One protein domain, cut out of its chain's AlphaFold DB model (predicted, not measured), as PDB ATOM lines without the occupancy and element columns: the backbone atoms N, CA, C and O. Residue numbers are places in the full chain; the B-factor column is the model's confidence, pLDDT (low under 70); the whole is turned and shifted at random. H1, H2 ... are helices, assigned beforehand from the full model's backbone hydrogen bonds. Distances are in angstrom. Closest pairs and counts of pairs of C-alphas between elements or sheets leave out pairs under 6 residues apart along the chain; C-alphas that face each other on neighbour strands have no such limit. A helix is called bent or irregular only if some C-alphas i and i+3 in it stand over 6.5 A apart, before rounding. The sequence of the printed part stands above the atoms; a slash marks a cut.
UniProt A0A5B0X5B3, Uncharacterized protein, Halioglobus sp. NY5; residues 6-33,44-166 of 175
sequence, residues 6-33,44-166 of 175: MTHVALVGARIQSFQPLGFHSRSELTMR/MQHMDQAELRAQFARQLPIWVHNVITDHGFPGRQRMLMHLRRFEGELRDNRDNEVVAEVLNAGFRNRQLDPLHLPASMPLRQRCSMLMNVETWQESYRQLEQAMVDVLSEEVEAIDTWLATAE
ATOM      1  N   MET A   6      24.990 -13.165  73.503       97.12
ATOM      2  CA  MET A   6      25.133 -11.707  73.633       97.12
ATOM      3  C   MET A   6      23.786 -11.039  73.893       97.12
ATOM      4  O   MET A   6      23.694 -10.170  74.755       97.12
ATOM      5  N   THR A   7      22.724 -11.505  73.243       97.19
ATOM      6  CA  THR A   7      21.348 -11.056  73.467       97.19
ATOM      7  C   THR A   7      20.932 -11.312  74.910       97.19
ATOM      8  O   THR A   7      20.449 -10.411  75.591       97.19
ATOM      9  N   HIS A   8      21.207 -12.507  75.438       95.75
ATOM     10  CA  HIS A   8      20.921 -12.827  76.833       95.75
ATOM     11  C   HIS A   8      21.819 -12.038  77.808       95.75
ATOM     12  O   HIS A   8      21.402 -11.715  78.918       95.75
ATOM     13  N   VAL A   9      23.057 -11.689  77.442       96.69
ATOM     14  CA  VAL A   9      23.879 -10.753  78.235       96.69
ATOM     15  C   VAL A   9      23.217  -9.373  78.270       96.69
ATOM     16  O   VAL A   9      22.980  -8.834  79.351       96.69
ATOM     17  N   ALA A  10      22.906  -8.825  77.100       97.12
ATOM     18  CA  ALA A  10      22.483  -7.446  76.924       97.12
ATOM     19  C   ALA A  10      21.060  -7.181  77.436       97.12
ATOM     20  O   ALA A  10      20.808  -6.138  78.031       97.12
ATOM     21  N   LEU A  11      20.135  -8.123  77.237       96.56
ATOM     22  CA  LEU A  11      18.723  -7.935  77.574       96.56
ATOM     23  C   LEU A  11      18.301  -8.604  78.870       96.56
ATOM     24  O   LEU A  11      17.299  -8.190  79.427       96.56
ATOM     25  N   VAL A  12      19.047  -9.585  79.385       94.56
ATOM     26  CA  VAL A  12      18.735 -10.211  80.683       94.56
ATOM     27  C   VAL A  12      19.720  -9.736  81.741       94.56
ATOM     28  O   VAL A  12      19.327  -9.180  82.759       94.56
ATOM     29  N   GLY A  13      21.021  -9.877  81.484       95.31
ATOM     30  CA  GLY A  13      22.055  -9.488  82.447       95.31
ATOM     31  C   GLY A  13      22.059  -7.995  82.743       95.31
ATOM     32  O   GLY A  13      22.097  -7.597  83.905       95.31
ATOM     33  N   ALA A  14      21.999  -7.163  81.698       96.31
ATOM     34  CA  ALA A  14      22.012  -5.710  81.865       96.31
ATOM     35  C   ALA A  14      20.634  -5.134  82.243       96.31
ATOM     36  O   ALA A  14      20.500  -3.926  82.444       96.31
ATOM     37  N   ARG A  15      19.602  -5.985  82.327       95.88
ATOM     38  CA  ARG A  15      18.238  -5.650  82.769       95.88
ATOM     39  C   ARG A  15      17.787  -6.547  83.920       95.88
ATOM     40  O   ARG A  15      16.605  -6.853  84.040       95.88
ATOM     41  N   ILE A  16      18.714  -6.983  84.775       95.25
ATOM     42  CA  ILE A  16      18.397  -7.955  85.827       95.25
ATOM     43  C   ILE A  16      17.298  -7.456  86.781       95.25
ATOM     44  O   ILE A  16      16.554  -8.260  87.331       95.25
ATOM     45  N   GLN A  17      17.125  -6.135  86.920       95.00
ATOM     46  CA  GLN A  17      16.037  -5.554  87.713       95.00
ATOM     47  C   GLN A  17      14.642  -5.937  87.208       95.00
ATOM     48  O   GLN A  17      13.729  -6.051  88.019       95.00
ATOM     49  N   SER A  18      14.472  -6.211  85.911       95.19
ATOM     50  CA  SER A  18      13.203  -6.703  85.362       95.19
ATOM     51  C   SER A  18      12.806  -8.074  85.923       95.19
ATOM     52  O   SER A  18      11.632  -8.418  85.889       95.19
ATOM     53  N   PHE A  19      13.759  -8.841  86.461       96.19
ATOM     54  CA  PHE A  19      13.540 -10.187  86.993       96.19
ATOM     55  C   PHE A  19      13.486 -10.236  88.525       96.19
ATOM     56  O   PHE A  19      13.089 -11.254  89.086       96.19
ATOM     57  N   GLN A  20      13.837  -9.141  89.209       94.94
ATOM     58  CA  GLN A  20      13.791  -9.062  90.672       94.94
ATOM     59  C   GLN A  20      12.393  -9.313  91.255       94.94
ATOM     60  O   GLN A  20      12.316 -10.050  92.236       94.94
ATOM     61  N   PRO A  21      11.289  -8.798  90.668       94.31
ATOM     62  CA  PRO A  21       9.943  -9.137  91.137       94.31
ATOM     63  C   PRO A  21       9.645 -10.640  91.076       94.31
ATOM     64  O   PRO A  21       8.866 -11.142  91.872       94.31
ATOM     65  N   LEU A  22      10.312 -11.368  90.173       94.75
ATOM     66  CA  LEU A  22      10.180 -12.818  90.011       94.75
ATOM     67  C   LEU A  22      11.154 -13.607  90.909       94.75
ATOM     68  O   LEU A  22      11.233 -14.829  90.818       94.75
ATOM     69  N   GLY A  23      11.918 -12.916  91.761       94.62
ATOM     70  CA  GLY A  23      12.855 -13.509  92.713       94.62
ATOM     71  C   GLY A  23      14.270 -13.754  92.182       94.62
ATOM     72  O   GLY A  23      15.082 -14.321  92.914       94.62
ATOM     73  N   PHE A  24      14.601 -13.322  90.958       94.94
ATOM     74  CA  PHE A  24      15.929 -13.537  90.373       94.94
ATOM     75  C   PHE A  24      16.833 -12.309  90.510       94.94
ATOM     76  O   PHE A  24      16.461 -11.188  90.158       94.94
ATOM     77  N   HIS A  25      18.066 -12.537  90.960       93.62
ATOM     78  CA  HIS A  25      19.058 -11.491  91.228       93.62
ATOM     79  C   HIS A  25      20.289 -11.591  90.323       93.62
ATOM     80  O   HIS A  25      21.104 -10.666  90.267       93.62
ATOM     81  N   SER A  26      20.433 -12.696  89.592       92.50
ATOM     82  CA  SER A  26      21.534 -12.931  88.665       92.50
ATOM     83  C   SER A  26      21.114 -13.823  87.498       92.50
ATOM     84  O   SER A  26      20.205 -14.643  87.612       92.50
ATOM     85  N   ARG A  27      21.821 -13.730  86.364       92.25
ATOM     86  CA  ARG A  27      21.586 -14.630  85.222       92.25
ATOM     87  C   ARG A  27      21.817 -16.104  85.533       92.25
ATOM     88  O   ARG A  27      21.211 -16.946  84.888       92.25
ATOM     89  N   SER A  28      22.706 -16.421  86.472       90.69
ATOM     90  CA  SER A  28      22.968 -17.808  86.868       90.69
ATOM     91  C   SER A  28      21.735 -18.475  87.469       90.69
ATOM     92  O   SER A  28      21.510 -19.651  87.203       90.69
ATOM     93  N   GLU A  29      20.908 -17.725  88.202       93.19
ATOM     94  CA  GLU A  29      19.667 -18.235  88.805       93.19
ATOM     95  C   GLU A  29      18.577 -18.544  87.766       93.19
ATOM     96  O   GLU A  29      17.652 -19.294  88.058       93.19
ATOM     97  N   LEU A  30      18.705 -17.992  86.556       91.81
ATOM     98  CA  LEU A  30      17.802 -18.211  85.423       91.81
ATOM     99  C   LEU A  30      18.198 -19.430  84.566       91.81
ATOM    100  O   LEU A  30      17.564 -19.727  83.556       91.81
ATOM    101  N   THR A  31      19.268 -20.140  84.926       89.62
ATOM    102  CA  THR A  31      19.700 -21.331  84.185       89.62
ATOM    103  C   THR A  31      18.658 -22.436  84.327       89.62
ATOM    104  O   THR A  31      18.365 -22.839  85.447       89.62
ATOM    105  N   MET A  32      18.143 -22.956  83.205       87.56
ATOM    106  CA  MET A  32      17.106 -24.006  83.175       87.56
ATOM    107  C   MET A  32      15.800 -23.621  83.888       87.56
ATOM    108  O   MET A  32      15.050 -24.489  84.337       87.56
ATOM    109  N   ARG A  33      15.515 -22.322  83.997       93.50
ATOM    110  CA  ARG A  33      14.280 -21.823  84.601       93.50
ATOM    111  C   ARG A  33      13.554 -20.908  83.638       93.50
ATOM    112  O   ARG A  33      14.194 -20.169  82.901       93.50
ATOM    113  N   MET A  44      -4.309 -11.722  79.224       92.31
ATOM    114  CA  MET A  44      -3.657 -10.852  78.243       92.31
ATOM    115  C   MET A  44      -4.481 -10.728  76.958       92.31
ATOM    116  O   MET A  44      -4.613  -9.634  76.415       92.31
ATOM    117  N   GLN A  45      -5.120 -11.813  76.520       92.75
ATOM    118  CA  GLN A  45      -5.972 -11.837  75.328       92.75
ATOM    119  C   GLN A  45      -7.215 -10.930  75.426       92.75
ATOM    120  O   GLN A  45      -7.841 -10.627  74.415       92.75
ATOM    121  N   HIS A  46      -7.602 -10.509  76.636       94.25
ATOM    122  CA  HIS A  46      -8.752  -9.630  76.868       94.25
ATOM    123  C   HIS A  46      -8.355  -8.162  77.100       94.25
ATOM    124  O   HIS A  46      -9.233  -7.328  77.329       94.25
ATOM    125  N   MET A  47      -7.059  -7.842  77.085       94.00
ATOM    126  CA  MET A  47      -6.572  -6.469  77.220       94.00
ATOM    127  C   MET A  47      -6.793  -5.667  75.934       94.00
ATOM    128  O   MET A  47      -6.869  -6.221  74.837       94.00
ATOM    129  N   ASP A  48      -6.853  -4.339  76.061       95.38
ATOM    130  CA  ASP A  48      -6.783  -3.462  74.890       95.38
ATOM    131  C   ASP A  48      -5.446  -3.653  74.159       95.38
ATOM    132  O   ASP A  48      -4.400  -3.857  74.780       95.38
ATOM    133  N   GLN A  49      -5.457  -3.553  72.829       94.50
ATOM    134  CA  GLN A  49      -4.268  -3.824  72.024       94.50
ATOM    135  C   GLN A  49      -3.102  -2.879  72.361       94.50
ATOM    136  O   GLN A  49      -1.945  -3.306  72.350       94.50
ATOM    137  N   ALA A  50      -3.368  -1.605  72.662       95.88
ATOM    138  CA  ALA A  50      -2.311  -0.667  73.024       95.88
ATOM    139  C   ALA A  50      -1.730  -0.989  74.409       95.88
ATOM    140  O   ALA A  50      -0.511  -0.930  74.591       95.88
ATOM    141  N   GLU A  51      -2.583  -1.374  75.361       95.50
ATOM    142  CA  GLU A  51      -2.173  -1.798  76.703       95.50
ATOM    143  C   GLU A  51      -1.330  -3.080  76.656       95.50
ATOM    144  O   GLU A  51      -0.221  -3.104  77.195       95.50
ATOM    145  N   LEU A  52      -1.797  -4.096  75.927       95.56
ATOM    146  CA  LEU A  52      -1.108  -5.371  75.737       95.56
ATOM    147  C   LEU A  52       0.294  -5.174  75.150       95.56
ATOM    148  O   LEU A  52       1.290  -5.666  75.682       95.56
ATOM    149  N   ARG A  53       0.392  -4.395  74.067       97.56
ATOM    150  CA  ARG A  53       1.673  -4.105  73.409       97.56
ATOM    151  C   ARG A  53       2.624  -3.347  74.328       97.56
ATOM    152  O   ARG A  53       3.812  -3.665  74.374       97.56
ATOM    153  N   ALA A  54       2.115  -2.373  75.083       96.44
ATOM    154  CA  ALA A  54       2.911  -1.635  76.058       96.44
ATOM    155  C   ALA A  54       3.403  -2.539  77.200       96.44
ATOM    156  O   ALA A  54       4.536  -2.378  77.668       96.44
ATOM    157  N   GLN A  55       2.589  -3.506  77.635       95.38
ATOM    158  CA  GLN A  55       2.985  -4.501  78.626       95.38
ATOM    159  C   GLN A  55       4.076  -5.434  78.088       95.38
ATOM    160  O   GLN A  55       5.102  -5.600  78.756       95.38
ATOM    161  N   PHE A  56       3.916  -5.979  76.877       97.25
ATOM    162  CA  PHE A  56       4.943  -6.806  76.240       97.25
ATOM    163  C   PHE A  56       6.267  -6.054  76.070       97.25
ATOM    164  O   PHE A  56       7.310  -6.592  76.434       97.25
ATOM    165  N   ALA A  57       6.233  -4.800  75.608       96.75
ATOM    166  CA  ALA A  57       7.432  -3.970  75.469       96.75
ATOM    167  C   ALA A  57       8.135  -3.746  76.820       96.75
ATOM    168  O   ALA A  57       9.342  -3.946  76.948       96.75
ATOM    169  N   ARG A  58       7.378  -3.411  77.875       94.94
ATOM    170  CA  ARG A  58       7.928  -3.199  79.227       94.94
ATOM    171  C   ARG A  58       8.582  -4.457  79.802       94.94
ATOM    172  O   ARG A  58       9.560  -4.363  80.542       94.94
ATOM    173  N   GLN A  59       8.024  -5.622  79.489       95.94
ATOM    174  CA  GLN A  59       8.488  -6.922  79.969       95.94
ATOM    175  C   GLN A  59       9.390  -7.644  78.957       95.94
ATOM    176  O   GLN A  59       9.715  -8.812  79.166       95.94
ATOM    177  N   LEU A  60       9.846  -6.972  77.891       97.31
ATOM    178  CA  LEU A  60      10.623  -7.586  76.810       97.31
ATOM    179  C   LEU A  60      11.808  -8.448  77.291       97.31
ATOM    180  O   LEU A  60      11.955  -9.555  76.771       97.31
ATOM    181  N   PRO A  61      12.614  -8.037  78.296       97.25
ATOM    182  CA  PRO A  61      13.655  -8.891  78.874       97.25
ATOM    183  C   PRO A  61      13.175 -10.291  79.272       97.25
ATOM    184  O   PRO A  61      13.833 -11.283  78.956       97.25
ATOM    185  N   ILE A  62      12.020 -10.368  79.939       97.81
ATOM    186  CA  ILE A  62      11.430 -11.610  80.446       97.81
ATOM    187  C   ILE A  62      11.018 -12.500  79.272       97.81
ATOM    188  O   ILE A  62      11.375 -13.677  79.227       97.81
ATOM    189  N   TRP A  63      10.341 -11.924  78.280       97.94
ATOM    190  CA  TRP A  63       9.908 -12.653  77.088       97.94
ATOM    191  C   TRP A  63      11.087 -13.181  76.277       97.94
ATOM    192  O   TRP A  63      11.115 -14.358  75.932       97.94
ATOM    193  N   VAL A  64      12.109 -12.353  76.043       97.62
ATOM    194  CA  VAL A  64      13.341 -12.768  75.355       97.62
ATOM    195  C   VAL A  64      14.017 -13.924  76.091       97.62
ATOM    196  O   VAL A  64      14.441 -14.887  75.454       97.62
ATOM    197  N   HIS A  65      14.102 -13.860  77.420       97.44
ATOM    198  CA  HIS A  65      14.666 -14.947  78.214       97.44
ATOM    199  C   HIS A  65      13.905 -16.264  78.003       97.44
ATOM    200  O   HIS A  65      14.536 -17.279  77.702       97.44
ATOM    201  N   ASN A  66      12.572 -16.246  78.094       97.19
ATOM    202  CA  ASN A  66      11.752 -17.446  77.910       97.19
ATOM    203  C   ASN A  66      11.839 -18.001  76.484       97.19
ATOM    204  O   ASN A  66      11.984 -19.203  76.310       97.19
ATOM    205  N   VAL A  67      11.852 -17.143  75.461       96.75
ATOM    206  CA  VAL A  67      12.010 -17.563  74.054       96.75
ATOM    207  C   VAL A  67      13.356 -18.260  73.824       96.75
ATOM    208  O   VAL A  67      13.446 -19.233  73.070       96.75
ATOM    209  N   ILE A  68      14.420 -17.766  74.464       95.00
ATOM    210  CA  ILE A  68      15.761 -18.351  74.358       95.00
ATOM    211  C   ILE A  68      15.845 -19.689  75.105       95.00
ATOM    212  O   ILE A  68      16.504 -20.603  74.610       95.00
ATOM    213  N   THR A  69      15.225 -19.796  76.280       93.00
ATOM    214  CA  THR A  69      15.402 -20.938  77.195       93.00
ATOM    215  C   THR A  69      14.393 -22.064  77.005       93.00
ATOM    216  O   THR A  69      14.769 -23.226  77.123       93.00
ATOM    217  N   ASP A  70      13.140 -21.752  76.681       93.75
ATOM    218  CA  ASP A  70      12.069 -22.729  76.516       93.75
ATOM    219  C   ASP A  70      11.793 -22.998  75.033       93.75
ATOM    220  O   ASP A  70      11.226 -22.172  74.314       93.75
ATOM    221  N   HIS A  71      12.164 -24.188  74.559       91.69
ATOM    222  CA  HIS A  71      11.922 -24.608  73.176       91.69
ATOM    223  C   HIS A  71      10.428 -24.732  72.841       91.69
ATOM    224  O   HIS A  71      10.070 -24.628  71.664       91.69
ATOM    225  N   GLY A  72       9.578 -24.916  73.856       92.69
ATOM    226  CA  GLY A  72       8.123 -24.970  73.735       92.69
ATOM    227  C   GLY A  72       7.429 -23.607  73.789       92.69
ATOM    228  O   GLY A  72       6.203 -23.568  73.732       92.69
ATOM    229  N   PHE A  73       8.171 -22.497  73.901       96.06
ATOM    230  CA  PHE A  73       7.568 -21.170  74.020       96.06
ATOM    231  C   PHE A  73       6.711 -20.803  72.779       96.06
ATOM    232  O   PHE A  73       7.178 -20.969  71.642       96.06
ATOM    233  N   PRO A  74       5.485 -20.264  72.957       97.25
ATOM    234  CA  PRO A  74       4.604 -19.867  71.854       97.25
ATOM    235  C   PRO A  74       5.249 -18.876  70.875       97.25
ATOM    236  O   PRO A  74       5.928 -17.932  71.268       97.25
ATOM    237  N   GLY A  75       5.080 -19.096  69.569       96.50
ATOM    238  CA  GLY A  75       5.650 -18.214  68.541       96.50
ATOM    239  C   GLY A  75       7.183 -18.218  68.428       96.50
ATOM    240  O   GLY A  75       7.723 -17.511  67.572       96.50
ATOM    241  N   ARG A  76       7.909 -19.031  69.217       97.00
ATOM    242  CA  ARG A  76       9.383 -19.029  69.280       97.00
ATOM    243  C   ARG A  76      10.049 -19.039  67.910       97.00
ATOM    244  O   ARG A  76      10.909 -18.205  67.650       97.00
ATOM    245  N   GLN A  77       9.648 -19.950  67.020       96.44
ATOM    246  CA  GLN A  77      10.270 -20.105  65.695       96.44
ATOM    247  C   GLN A  77      10.233 -18.816  64.864       96.44
ATOM    248  O   GLN A  77      11.185 -18.520  64.143       96.44
ATOM    249  N   ARG A  78       9.167 -18.021  65.007       97.25
ATOM    250  CA  ARG A  78       9.010 -16.730  64.328       97.25
ATOM    251  C   ARG A  78       9.931 -15.670  64.937       97.25
ATOM    252  O   ARG A  78      10.527 -14.881  64.212       97.25
ATOM    253  N   MET A  79      10.122 -15.709  66.256       97.69
ATOM    254  CA  MET A  79      10.990 -14.785  66.993       97.69
ATOM    255  C   MET A  79      12.489 -15.066  66.801       97.69
ATOM    256  O   MET A  79      13.296 -14.136  66.853       97.69
ATOM    257  N   LEU A  80      12.887 -16.320  66.532       96.94
ATOM    258  CA  LEU A  80      14.304 -16.702  66.408       96.94
ATOM    259  C   LEU A  80      15.061 -15.874  65.366       96.94
ATOM    260  O   LEU A  80      16.209 -15.507  65.593       96.94
ATOM    261  N   MET A  81      14.441 -15.563  64.226       96.12
ATOM    262  CA  MET A  81      15.074 -14.750  63.180       96.12
ATOM    263  C   MET A  81      15.390 -13.330  63.672       96.12
ATOM    264  O   MET A  81      16.474 -12.812  63.406       96.12
ATOM    265  N   HIS A  82      14.485 -12.726  64.444       97.88
ATOM    266  CA  HIS A  82      14.678 -11.396  65.021       97.88
ATOM    267  C   HIS A  82      15.764 -11.399  66.101       97.88
ATOM    268  O   HIS A  82      16.624 -10.519  66.104       97.88
ATOM    269  N   LEU A  83      15.796 -12.437  66.943       98.12
ATOM    270  CA  LEU A  83      16.862 -12.632  67.927       98.12
ATOM    271  C   LEU A  83      18.226 -12.852  67.260       98.12
ATOM    272  O   LEU A  83      19.211 -12.269  67.695       98.12
ATOM    273  N   ARG A  84      18.298 -13.638  66.176       97.88
ATOM    274  CA  ARG A  84      19.549 -13.861  65.424       97.88
ATOM    275  C   ARG A  84      20.064 -12.575  64.801       97.88
ATOM    276  O   ARG A  84      21.264 -12.323  64.840       97.88
ATOM    277  N   ARG A  85      19.163 -11.764  64.240       97.81
ATOM    278  CA  ARG A  85      19.521 -10.454  63.701       97.81
ATOM    279  C   ARG A  85      20.095  -9.564  64.799       97.81
ATOM    280  O   ARG A  85      21.188  -9.048  64.625       97.81
ATOM    281  N   PHE A  86      19.405  -9.440  65.932       98.31
ATOM    282  CA  PHE A  86      19.880  -8.624  67.048       98.31
ATOM    283  C   PHE A  86      21.214  -9.128  67.622       98.31
ATOM    284  O   PHE A  86      22.115  -8.332  67.858       98.31
ATOM    285  N   GLU A  87      21.390 -10.444  67.766       98.25
ATOM    286  CA  GLU A  87      22.672 -11.061  68.139       98.25
ATOM    287  C   GLU A  87      23.795 -10.672  67.160       98.25
ATOM    288  O   GLU A  87      24.912 -10.380  67.588       98.25
ATOM    289  N   GLY A  88      23.498 -10.651  65.855       97.75
ATOM    290  CA  GLY A  88      24.404 -10.176  64.807       97.75
ATOM    291  C   GLY A  88      24.773  -8.706  64.982       97.75
ATOM    292  O   GLY A  88      25.957  -8.390  65.052       97.75
ATOM    293  N   GLU A  89      23.785  -7.831  65.180       97.94
ATOM    294  CA  GLU A  89      24.016  -6.400  65.425       97.94
ATOM    295  C   GLU A  89      24.906  -6.162  66.654       97.94
ATOM    296  O   GLU A  89      25.823  -5.341  66.611       97.94
ATOM    297  N   LEU A  90      24.694  -6.907  67.747       97.81
ATOM    298  CA  LEU A  90      25.542  -6.819  68.942       97.81
ATOM    299  C   LEU A  90      26.983  -7.259  68.666       97.81
ATOM    300  O   LEU A  90      27.919  -6.715  69.256       97.81
ATOM    301  N   ARG A  91      27.173  -8.260  67.801       97.00
ATOM    302  CA  ARG A  91      28.495  -8.767  67.429       97.00
ATOM    303  C   ARG A  91      29.238  -7.787  66.530       97.00
ATOM    304  O   ARG A  91      30.410  -7.513  66.791       97.00
ATOM    305  N   ASP A  92      28.556  -7.269  65.518       97.56
ATOM    306  CA  ASP A  92      29.124  -6.372  64.514       97.56
ATOM    307  C   ASP A  92      29.456  -5.002  65.118       97.56
ATOM    308  O   ASP A  92      30.458  -4.387  64.759       97.56
ATOM    309  N   ASN A  93      28.683  -4.571  66.118       96.69
ATOM    310  CA  ASN A  93      28.867  -3.294  66.804       96.69
ATOM    311  C   ASN A  93      29.507  -3.434  68.192       96.69
ATOM    312  O   ASN A  93      29.354  -2.550  69.030       96.69
ATOM    313  N   ARG A  94      30.251  -4.513  68.469       94.62
ATOM    314  CA  ARG A  94      30.876  -4.734  69.791       94.62
ATOM    315  C   ARG A  94      31.841  -3.621  70.229       94.62
ATOM    316  O   ARG A  94      32.102  -3.487  71.420       94.62
ATOM    317  N   ASP A  95      32.387  -2.880  69.264       93.62
ATOM    318  CA  ASP A  95      33.331  -1.780  69.483       93.62
ATOM    319  C   ASP A  95      32.608  -0.422  69.654       93.62
ATOM    320  O   ASP A  95      33.244   0.575  69.994       93.62
ATOM    321  N   ASN A  96      31.280  -0.368  69.462       96.00
ATOM    322  CA  ASN A  96      30.464   0.789  69.837       96.00
ATOM    323  C   ASN A  96      30.437   0.925  71.371       96.00
ATOM    324  O   ASN A  96      30.182  -0.043  72.087       96.00
ATOM    325  N   GLU A  97      30.652   2.146  71.869       94.75
ATOM    326  CA  GLU A  97      30.780   2.438  73.304       94.75
ATOM    327  C   GLU A  97      29.560   1.977  74.121       94.75
ATOM    328  O   GLU A  97      29.713   1.349  75.168       94.75
ATOM    329  N   VAL A  98      28.342   2.216  73.626       97.00
ATOM    330  CA  VAL A  98      27.102   1.841  74.322       97.00
ATOM    331  C   VAL A  98      26.906   0.330  74.318       97.00
ATOM    332  O   VAL A  98      26.576  -0.244  75.356       97.00
ATOM    333  N   VAL A  99      27.127  -0.327  73.177       97.62
ATOM    334  CA  VAL A  99      27.009  -1.790  73.064       97.62
ATOM    335  C   VAL A  99      28.013  -2.476  73.994       97.62
ATOM    336  O   VAL A  99      27.635  -3.367  74.758       97.62
ATOM    337  N   ALA A 100      29.268  -2.024  73.994       96.88
ATOM    338  CA  ALA A 100      30.315  -2.545  74.866       96.88
ATOM    339  C   ALA A 100      29.961  -2.387  76.355       96.88
ATOM    340  O   ALA A 100      30.081  -3.347  77.124       96.88
ATOM    341  N   GLU A 101      29.478  -1.210  76.765       96.38
ATOM    342  CA  GLU A 101      29.064  -0.947  78.147       96.38
ATOM    343  C   GLU A 101      27.869  -1.810  78.567       96.38
ATOM    344  O   GLU A 101      27.890  -2.401  79.649       96.38
ATOM    345  N   VAL A 102      26.856  -1.968  77.706       97.19
ATOM    346  CA  VAL A 102      25.714  -2.855  77.977       97.19
ATOM    347  C   VAL A 102      26.164  -4.299  78.150       97.19
ATOM    348  O   VAL A 102      25.754  -4.961  79.105       97.19
ATOM    349  N   LEU A 103      27.026  -4.798  77.264       97.25
ATOM    350  CA  LEU A 103      27.538  -6.161  77.366       97.25
ATOM    351  C   LEU A 103      28.353  -6.343  78.652       97.25
ATOM    352  O   LEU A 103      28.136  -7.308  79.383       97.25
ATOM    353  N   ASN A 104      29.239  -5.402  78.980       96.94
ATOM    354  CA  ASN A 104      30.034  -5.426  80.209       96.94
ATOM    355  C   ASN A 104      29.150  -5.420  81.466       96.94
ATOM    356  O   ASN A 104      29.325  -6.253  82.364       96.94
ATOM    357  N   ALA A 105      28.154  -4.532  81.512       95.88
ATOM    358  CA  ALA A 105      27.167  -4.491  82.581       95.88
ATOM    359  C   ALA A 105      26.422  -5.830  82.689       95.88
ATOM    360  O   ALA A 105      26.331  -6.402  83.778       95.88
ATOM    361  N   GLY A 106      25.994  -6.388  81.557       96.06
ATOM    362  CA  GLY A 106      25.270  -7.649  81.508       96.06
ATOM    363  C   GLY A 106      26.083  -8.872  81.920       96.06
ATOM    364  O   GLY A 106      25.551  -9.766  82.577       96.06
ATOM    365  N   PHE A 107      27.382  -8.910  81.615       94.81
ATOM    366  CA  PHE A 107      28.280  -9.957  82.110       94.81
ATOM    367  C   PHE A 107      28.420  -9.916  83.634       94.81
ATOM    368  O   PHE A 107      28.601 -10.953  84.266       94.81
ATOM    369  N   ARG A 108      28.309  -8.724  84.228       95.69
ATOM    370  CA  ARG A 108      28.407  -8.498  85.675       95.69
ATOM    371  C   ARG A 108      27.048  -8.488  86.384       95.69
ATOM    372  O   ARG A 108      27.020  -8.187  87.574       95.69
ATOM    373  N   ASN A 109      25.951  -8.784  85.677       93.94
ATOM    374  CA  ASN A 109      24.572  -8.657  86.171       93.94
ATOM    375  C   ASN A 109      24.291  -7.275  86.796       93.94
ATOM    376  O   ASN A 109      23.693  -7.165  87.864       93.94
ATOM    377  N   ARG A 110      24.792  -6.207  86.170       93.62
ATOM    378  CA  ARG A 110      24.561  -4.827  86.607       93.62
ATOM    379  C   ARG A 110      23.519  -4.182  85.716       93.62
ATOM    380  O   ARG A 110      23.619  -4.262  84.497       93.62
ATOM    381  N   GLN A 111      22.563  -3.498  86.334       94.19
ATOM    382  CA  GLN A 111      21.562  -2.735  85.603       94.19
ATOM    383  C   GLN A 111      22.228  -1.644  84.760       94.19
ATOM    384  O   GLN A 111      22.945  -0.797  85.295       94.19
ATOM    385  N   LEU A 112      21.936  -1.631  83.463       95.25
ATOM    386  CA  LEU A 112      22.280  -0.533  82.570       95.25
ATOM    387  C   LEU A 112      21.307  -0.493  81.399       95.25
ATOM    388  O   LEU A 112      21.491  -1.236  80.442       95.25
ATOM    389  N   ASP A 113      20.323   0.405  81.450       94.88
ATOM    390  CA  ASP A 113      19.463   0.701  80.307       94.88
ATOM    391  C   ASP A 113      19.918   1.964  79.566       94.88
ATOM    392  O   ASP A 113      19.749   3.056  80.110       94.88
ATOM    393  N   PRO A 114      20.472   1.867  78.336       93.75
ATOM    394  CA  PRO A 114      20.899   3.041  77.577       93.75
ATOM    395  C   PRO A 114      19.772   4.018  77.247       93.75
ATOM    396  O   PRO A 114      20.046   5.196  77.033       93.75
ATOM    397  N   LEU A 115      18.518   3.553  77.217       92.81
ATOM    398  CA  LEU A 115      17.357   4.409  76.959       92.81
ATOM    399  C   LEU A 115      16.841   5.087  78.238       92.81
ATOM    400  O   LEU A 115      16.167   6.113  78.168       92.81
ATOM    401  N   HIS A 116      17.219   4.563  79.406       92.19
ATOM    402  CA  HIS A 116      16.807   5.053  80.720       92.19
ATOM    403  C   HIS A 116      18.012   5.119  81.666       92.19
ATOM    404  O   HIS A 116      18.080   4.436  82.690       92.19
ATOM    405  N   LEU A 117      18.996   5.948  81.299       90.81
ATOM    406  CA  LEU A 117      20.231   6.100  82.070       90.81
ATOM    407  C   LEU A 117      19.932   6.587  83.503       90.81
ATOM    408  O   LEU A 117      19.167   7.544  83.677       90.81
ATOM    409  N   PRO A 118      20.551   5.987  84.537       86.50
ATOM    410  CA  PRO A 118      20.264   6.331  85.923       86.50
ATOM    411  C   PRO A 118      20.722   7.756  86.248       86.50
ATOM    412  O   PRO A 118      21.782   8.205  85.809       86.50
ATOM    413  N   ALA A 119      19.957   8.454  87.091       86.75
ATOM    414  CA  ALA A 119      20.285   9.816  87.521       86.75
ATOM    415  C   ALA A 119      21.623   9.907  88.281       86.75
ATOM    416  O   ALA A 119      22.254  10.959  88.292       86.75
ATOM    417  N   SER A 120      22.068   8.801  88.885       89.31
ATOM    418  CA  SER A 120      23.357   8.688  89.572       89.31
ATOM    419  C   SER A 120      24.560   8.551  88.629       89.31
ATOM    420  O   SER A 120      25.695   8.575  89.103       89.31
ATOM    421  N   MET A 121      24.351   8.381  87.317       91.69
ATOM    422  CA  MET A 121      25.444   8.279  86.346       91.69
ATOM    423  C   MET A 121      26.183   9.623  86.220       91.69
ATOM    424  O   MET A 121      25.535  10.652  86.004       91.69
ATOM    425  N   PRO A 122      27.530   9.647  86.291       94.38
ATOM    426  CA  PRO A 122      28.306  10.867  86.083       94.38
ATOM    427  C   PRO A 122      27.971  11.547  84.750       94.38
ATOM    428  O   PRO A 122      27.921  10.888  83.711       94.38
ATOM    429  N   LEU A 123      27.808  12.877  84.757       92.81
ATOM    430  CA  LEU A 123      27.351  13.642  83.586       92.81
ATOM    431  C   LEU A 123      28.183  13.366  82.329       92.81
ATOM    432  O   LEU A 123      27.624  13.153  81.260       92.81
ATOM    433  N   ARG A 124      29.514  13.312  82.461       92.62
ATOM    434  CA  ARG A 124      30.417  13.031  81.336       92.62
ATOM    435  C   ARG A 124      30.139  11.667  80.695       92.62
ATOM    436  O   ARG A 124      30.101  11.581  79.474       92.62
ATOM    437  N   GLN A 125      29.926  10.637  81.514       91.25
ATOM    438  CA  GLN A 125      29.590   9.293  81.043       91.25
ATOM    439  C   GLN A 125      28.196   9.278  80.410       91.25
ATOM    440  O   GLN A 125      28.007   8.720  79.337       91.25
ATOM    441  N   ARG A 126      27.223   9.957  81.029       92.88
ATOM    442  CA  ARG A 126      25.875  10.081  80.469       92.88
ATOM    443  C   ARG A 126      25.898  10.748  79.090       92.88
ATOM    444  O   ARG A 126      25.218  10.282  78.184       92.88
ATOM    445  N   CYS A 127      26.690  11.807  78.918       92.06
ATOM    446  CA  CYS A 127      26.867  12.467  77.629       92.06
ATOM    447  C   CYS A 127      27.513  11.546  76.585       92.06
ATOM    448  O   CYS A 127      27.012  11.512  75.465       92.06
ATOM    449  N   SER A 128      28.567  10.784  76.920       91.50
ATOM    450  CA  SER A 128      29.190   9.887  75.930       91.50
ATOM    451  C   SER A 128      28.267   8.733  75.532       91.50
ATOM    452  O   SER A 128      28.158   8.432  74.345       91.50
ATOM    453  N   MET A 129      27.495   8.181  76.478       94.31
ATOM    454  CA  MET A 129      26.443   7.205  76.175       94.31
ATOM    455  C   MET A 129      25.420   7.779  75.190       94.31
ATOM    456  O   MET A 129      25.142   7.161  74.170       94.31
ATOM    457  N   LEU A 130      24.891   8.981  75.453       92.75
ATOM    458  CA  LEU A 130      23.898   9.617  74.580       92.75
ATOM    459  C   LEU A 130      24.439   9.917  73.176       92.75
ATOM    460  O   LEU A 130      23.690   9.811  72.212       92.75
ATOM    461  N   MET A 131      25.722  10.262  73.045       93.19
ATOM    462  CA  MET A 131      26.347  10.520  71.741       93.19
ATOM    463  C   MET A 131      26.482   9.266  70.870       93.19
ATOM    464  O   MET A 131      26.516   9.388  69.651       93.19
ATOM    465  N   ASN A 132      26.550   8.078  71.477       93.56
ATOM    466  CA  ASN A 132      26.789   6.811  70.779       93.56
ATOM    467  C   ASN A 132      25.581   5.854  70.828       93.56
ATOM    468  O   ASN A 132      25.702   4.687  70.449       93.56
ATOM    469  N   VAL A 133      24.420   6.320  71.312       96.31
ATOM    470  CA  VAL A 133      23.242   5.474  71.589       96.31
ATOM    471  C   VAL A 133      22.508   5.013  70.335       96.31
ATOM    472  O   VAL A 133      21.789   4.022  70.401       96.31
ATOM    473  N   GLU A 134      22.674   5.707  69.209       96.62
ATOM    474  CA  GLU A 134      21.863   5.512  68.002       96.62
ATOM    475  C   GLU A 134      21.870   4.058  67.517       96.62
ATOM    476  O   GLU A 134      20.803   3.465  67.370       96.62
ATOM    477  N   THR A 135      23.054   3.450  67.396       95.06
ATOM    478  CA  THR A 135      23.212   2.044  66.995       95.06
ATOM    479  C   THR A 135      22.437   1.099  67.915       95.06
ATOM    480  O   THR A 135      21.665   0.267  67.450       95.06
ATOM    481  N   TRP A 136      22.587   1.254  69.235       97.31
ATOM    482  CA  TRP A 136      21.842   0.445  70.202       97.31
ATOM    483  C   TRP A 136      20.334   0.677  70.079       97.31
ATOM    484  O   TRP A 136      19.553  -0.274  70.069       97.31
ATOM    485  N   GLN A 137      19.918   1.943  70.010       97.25
ATOM    486  CA  GLN A 137      18.515   2.328  69.983       97.25
ATOM    487  C   GLN A 137      17.805   1.784  68.744       97.25
ATOM    488  O   GLN A 137      16.672   1.318  68.858       97.25
ATOM    489  N   GLU A 138      18.446   1.835  67.578       97.38
ATOM    490  CA  GLU A 138      17.887   1.304  66.341       97.38
ATOM    491  C   GLU A 138      17.713  -0.216  66.418       97.38
ATOM    492  O   GLU A 138      16.595  -0.708  66.243       97.38
ATOM    493  N   SER A 139      18.777  -0.955  66.751       97.38
ATOM    494  CA  SER A 139      18.715  -2.419  66.845       97.38
ATOM    495  C   SER A 139      17.707  -2.875  67.904       97.38
ATOM    496  O   SER A 139      16.933  -3.802  67.664       97.38
ATOM    497  N   TYR A 140      17.669  -2.202  69.061       98.06
ATOM    498  CA  TYR A 140      16.721  -2.510  70.131       98.06
ATOM    499  C   TYR A 140      15.276  -2.226  69.709       98.06
ATOM    500  O   TYR A 140      14.413  -3.072  69.919       98.06
ATOM    501  N   ARG A 141      15.001  -1.083  69.064       98.06
ATOM    502  CA  ARG A 141      13.649  -0.735  68.589       98.06
ATOM    503  C   ARG A 141      13.139  -1.737  67.556       98.06
ATOM    504  O   ARG A 141      11.979  -2.132  67.614       98.06
ATOM    505  N   GLN A 142      13.997  -2.153  66.625       98.19
ATOM    506  CA  GLN A 142      13.639  -3.152  65.616       98.19
ATOM    507  C   GLN A 142      13.322  -4.510  66.253       98.19
ATOM    508  O   GLN A 142      12.348  -5.154  65.861       98.19
ATOM    509  N   LEU A 143      14.117  -4.936  67.243       98.56
ATOM    510  CA  LEU A 143      13.835  -6.154  67.999       98.56
ATOM    511  C   LEU A 143      12.526  -6.026  68.784       98.56
ATOM    512  O   LEU A 143      11.678  -6.901  68.668       98.56
ATOM    513  N   GLU A 144      12.360  -4.959  69.566       98.50
ATOM    514  CA  GLU A 144      11.173  -4.727  70.393       98.50
ATOM    515  C   GLU A 144       9.904  -4.776  69.549       98.50
ATOM    516  O   GLU A 144       8.993  -5.532  69.875       98.50
ATOM    517  N   GLN A 145       9.871  -4.047  68.432       98.38
ATOM    518  CA  GLN A 145       8.718  -4.041  67.541       98.38
ATOM    519  C   GLN A 145       8.391  -5.452  67.041       98.38
ATOM    520  O   GLN A 145       7.264  -5.909  67.208       98.38
ATOM    521  N   ALA A 146       9.381  -6.168  66.503       98.38
ATOM    522  CA  ALA A 146       9.165  -7.503  65.959       98.38
ATOM    523  C   ALA A 146       8.736  -8.522  67.027       98.38
ATOM    524  O   ALA A 146       7.864  -9.352  66.786       98.38
ATOM    525  N   MET A 147       9.331  -8.455  68.220       98.38
ATOM    526  CA  MET A 147       8.972  -9.327  69.336       98.38
ATOM    527  C   MET A 147       7.554  -9.035  69.823       98.38
ATOM    528  O   MET A 147       6.768  -9.963  69.979       98.38
ATOM    529  N   VAL A 148       7.207  -7.761  70.030       98.50
ATOM    530  CA  VAL A 148       5.872  -7.341  70.478       98.50
ATOM    531  C   VAL A 148       4.804  -7.701  69.449       98.50
ATOM    532  O   VAL A 148       3.716  -8.116  69.841       98.50
ATOM    533  N   ASP A 149       5.099  -7.582  68.153       98.50
ATOM    534  CA  ASP A 149       4.188  -7.999  67.084       98.50
ATOM    535  C   ASP A 149       3.868  -9.495  67.189       98.50
ATOM    536  O   ASP A 149       2.699  -9.855  67.321       98.50
ATOM    537  N   VAL A 150       4.887 -10.360  67.250       98.50
ATOM    538  CA  VAL A 150       4.660 -11.809  67.381       98.50
ATOM    539  C   VAL A 150       3.988 -12.154  68.715       98.50
ATOM    540  O   VAL A 150       3.044 -12.932  68.725       98.50
ATOM    541  N   LEU A 151       4.412 -11.563  69.839       98.25
ATOM    542  CA  LEU A 151       3.784 -11.807  71.147       98.25
ATOM    543  C   LEU A 151       2.293 -11.428  71.150       98.25
ATOM    544  O   LEU A 151       1.479 -12.152  71.711       98.25
ATOM    545  N   SER A 152       1.926 -10.321  70.498       97.81
ATOM    546  CA  SER A 152       0.525  -9.888  70.400       97.81
ATOM    547  C   SER A 152      -0.319 -10.851  69.569       97.81
ATOM    548  O   SER A 152      -1.480 -11.079  69.889       97.81
ATOM    549  N   GLU A 153       0.250 -11.406  68.501       97.94
ATOM    550  CA  GLU A 153      -0.442 -12.375  67.647       97.94
ATOM    551  C   GLU A 153      -0.613 -13.741  68.323       97.94
ATOM    552  O   GLU A 153      -1.586 -14.439  68.058       97.94
ATOM    553  N   GLU A 154       0.305 -14.116  69.214       97.69
ATOM    554  CA  GLU A 154       0.312 -15.409  69.913       97.69
ATOM    555  C   GLU A 154      -0.308 -15.320  71.323       97.69
ATOM    556  O   GLU A 154      -0.120 -16.217  72.145       97.69
ATOM    557  N   VAL A 155      -1.036 -14.238  71.631       97.06
ATOM    558  CA  VAL A 155      -1.475 -13.904  72.997       97.06
ATOM    559  C   VAL A 155      -2.298 -15.010  73.673       97.06
ATOM    560  O   VAL A 155      -2.054 -15.316  74.836       97.06
ATOM    561  N   GLU A 156      -3.204 -15.678  72.950       96.31
ATOM    562  CA  GLU A 156      -4.014 -16.779  73.504       96.31
ATOM    563  C   GLU A 156      -3.141 -17.989  73.894       96.31
ATOM    564  O   GLU A 156      -3.331 -18.633  74.934       96.31
ATOM    565  N   ALA A 157      -2.131 -18.291  73.069       96.75
ATOM    566  CA  ALA A 157      -1.175 -19.356  73.339       96.75
ATOM    567  C   ALA A 157      -0.240 -18.986  74.501       96.75
ATOM    568  O   ALA A 157       0.133 -19.858  75.284       96.75
ATOM    569  N   ILE A 158       0.098 -17.702  74.650       96.69
ATOM    570  CA  ILE A 158       0.862 -17.183  75.790       96.69
ATOM    571  C   ILE A 158       0.054 -17.292  77.083       96.69
ATOM    572  O   ILE A 158       0.599 -17.790  78.062       96.69
ATOM    573  N   ASP A 159      -1.225 -16.909  77.099       95.75
ATOM    574  CA  ASP A 159      -2.089 -17.079  78.279       95.75
ATOM    575  C   ASP A 159      -2.174 -18.563  78.687       95.75
ATOM    576  O   ASP A 159      -2.048 -18.905  79.865       95.75
ATOM    577  N   THR A 160      -2.296 -19.466  77.707       94.69
ATOM    578  CA  THR A 160      -2.294 -20.918  77.952       94.69
ATOM    579  C   THR A 160      -0.954 -21.404  78.514       94.69
ATOM    580  O   THR A 160      -0.921 -22.188  79.467       94.69
ATOM    581  N   TRP A 161       0.158 -20.937  77.944       95.25
ATOM    582  CA  TRP A 161       1.500 -21.259  78.423       95.25
ATOM    583  C   TRP A 161       1.709 -20.737  79.848       95.25
ATOM    584  O   TRP A 161       2.134 -21.502  80.701       95.25
ATOM    585  N   LEU A 162       1.318 -19.501  80.162       94.56
ATOM    586  CA  LEU A 162       1.400 -18.944  81.518       94.56
ATOM    587  C   LEU A 162       0.572 -19.737  82.536       94.56
ATOM    588  O   LEU A 162       0.999 -19.898  83.675       94.56
ATOM    589  N   ALA A 163      -0.595 -20.246  82.135       92.50
ATOM    590  CA  ALA A 163      -1.472 -21.017  83.014       92.50
ATOM    591  C   ALA A 163      -0.954 -22.433  83.327       92.50
ATOM    592  O   ALA A 163      -1.402 -23.043  84.298       92.50
ATOM    593  N   THR A 164      -0.059 -22.976  82.497       92.06
ATOM    594  CA  THR A 164       0.367 -24.386  82.560       92.06
ATOM    595  C   THR A 164       1.867 -24.575  82.761       92.06
ATOM    596  O   THR A 164       2.288 -25.652  83.179       92.06
ATOM    597  N   ALA A 165       2.683 -23.561  82.473       90.69
ATOM    598  CA  ALA A 165       4.129 -23.645  82.570       90.69
ATOM    599  C   ALA A 165       4.593 -23.724  84.026       90.69
ATOM    600  O   ALA A 165       4.221 -22.915  84.874       90.69
ATOM    601  N   GLU A 166       5.497 -24.664  84.286       90.56
ATOM    602  CA  GLU A 166       6.217 -24.740  85.551       90.56
ATOM    603  C   GLU A 166       7.526 -23.934  85.479       90.56
ATOM    604  O   GLU A 166       8.136 -23.837  84.405       90.56
TER     605      GLU A 166
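AT A GLANCE: This is residues 6 to 33 and 44 to 166 of the 175 residues of an uncharacterized protein of Halioglobus sp. NY5 (UniProt A0A5B0X5B3). Two long helices, H6 and H9, lie side by side and run opposite ways; over one side of this pair sit shorter helices, with H1 between H5 and H7 and H2 packed on H5 and H7. H4 packs on residues 144 to 152 of H9, H8 lies at one end of the domain near H7, and at the other end H10 turns off H9 to make a corner. The printed part has 151 residues with ten named helices, H1 to H10 in chain order, and no named strand; its class is all helix. It is compact, with a radius of gyration of the C-alphas of 15.6 A, yet elongated, spanning 47 by 28 by 27 A.

HOW THE PARTS SIT: Start with H1, residues 6 to 11. Next is H2, residues 13 to 22, which is irregular: C-alphas 14 and 17 are 8.4 A apart. H3, residues 27 to 30, is close to H2 but not clearly touching, the closest C-alphas being Gly 13 and Arg 27 at 5.9 A. Beyond the cut come H4, residues 49 to 58, and H5, residues 60 to 69. H5 touches H1, closest at C-alphas 61 and 11, 5.3 A apart, at a shallow tilt of 34 degrees, only just short of steep. H6, residues 76 to 92, touches H1 about perpendicular at 77 degrees, closest at C-alphas 87 and 7, 5.5 A apart. H7, residues 97 to 107, touches H1, closest at C-alphas 106 and 9, 4.7 A apart. H7 also touches H2, closest at C-alphas 106 and 14, 3.8 A apart. H8, residues 123 to 131, touches no helix. The hub is H9, residues 133 to 153, which touches H6 at a shallow tilt of 4 degrees, opposite ways, closest at C-alphas 143 and 82, 6.1 A apart. H9 touches H4 with residues 144 to 152 alone, closest at C-alphas 148 and 56, 5.9 A apart. H10, residues 155 to 164, touches no helix. Each O i to N i+4 pair is within hydrogen-bond range in H1, H4, H5, H7, H8, H9 and H10, against 11 of 13 in H6 and 1 of 6 in H2, where 4 of 7 O i to N i+3 pairs are; H3 is too short for an i+4 pair.

IN THESE COORDINATES: Find C-alpha 6 at (25.133, -11.707, 73.633), where H1 begins. H6 runs 23.9 A. H9 runs 29.9 A from C-alpha 133 at (23.242, 5.474, 71.589). H10 ends at C-alpha 164, (0.367, -24.386, 82.560).

THE WHOLE: The two C-alphas farthest apart, Arg 124 and Thr 164, are 48.0 A apart. Residues 34 to 43 are not printed, and C-alphas 33 and 44 stand 22.0 A apart across the cut. The link from H7 to H8 is long, 15 residues, and residues 119 to 124 stand free. No printed residue is under 70 in pLDDT.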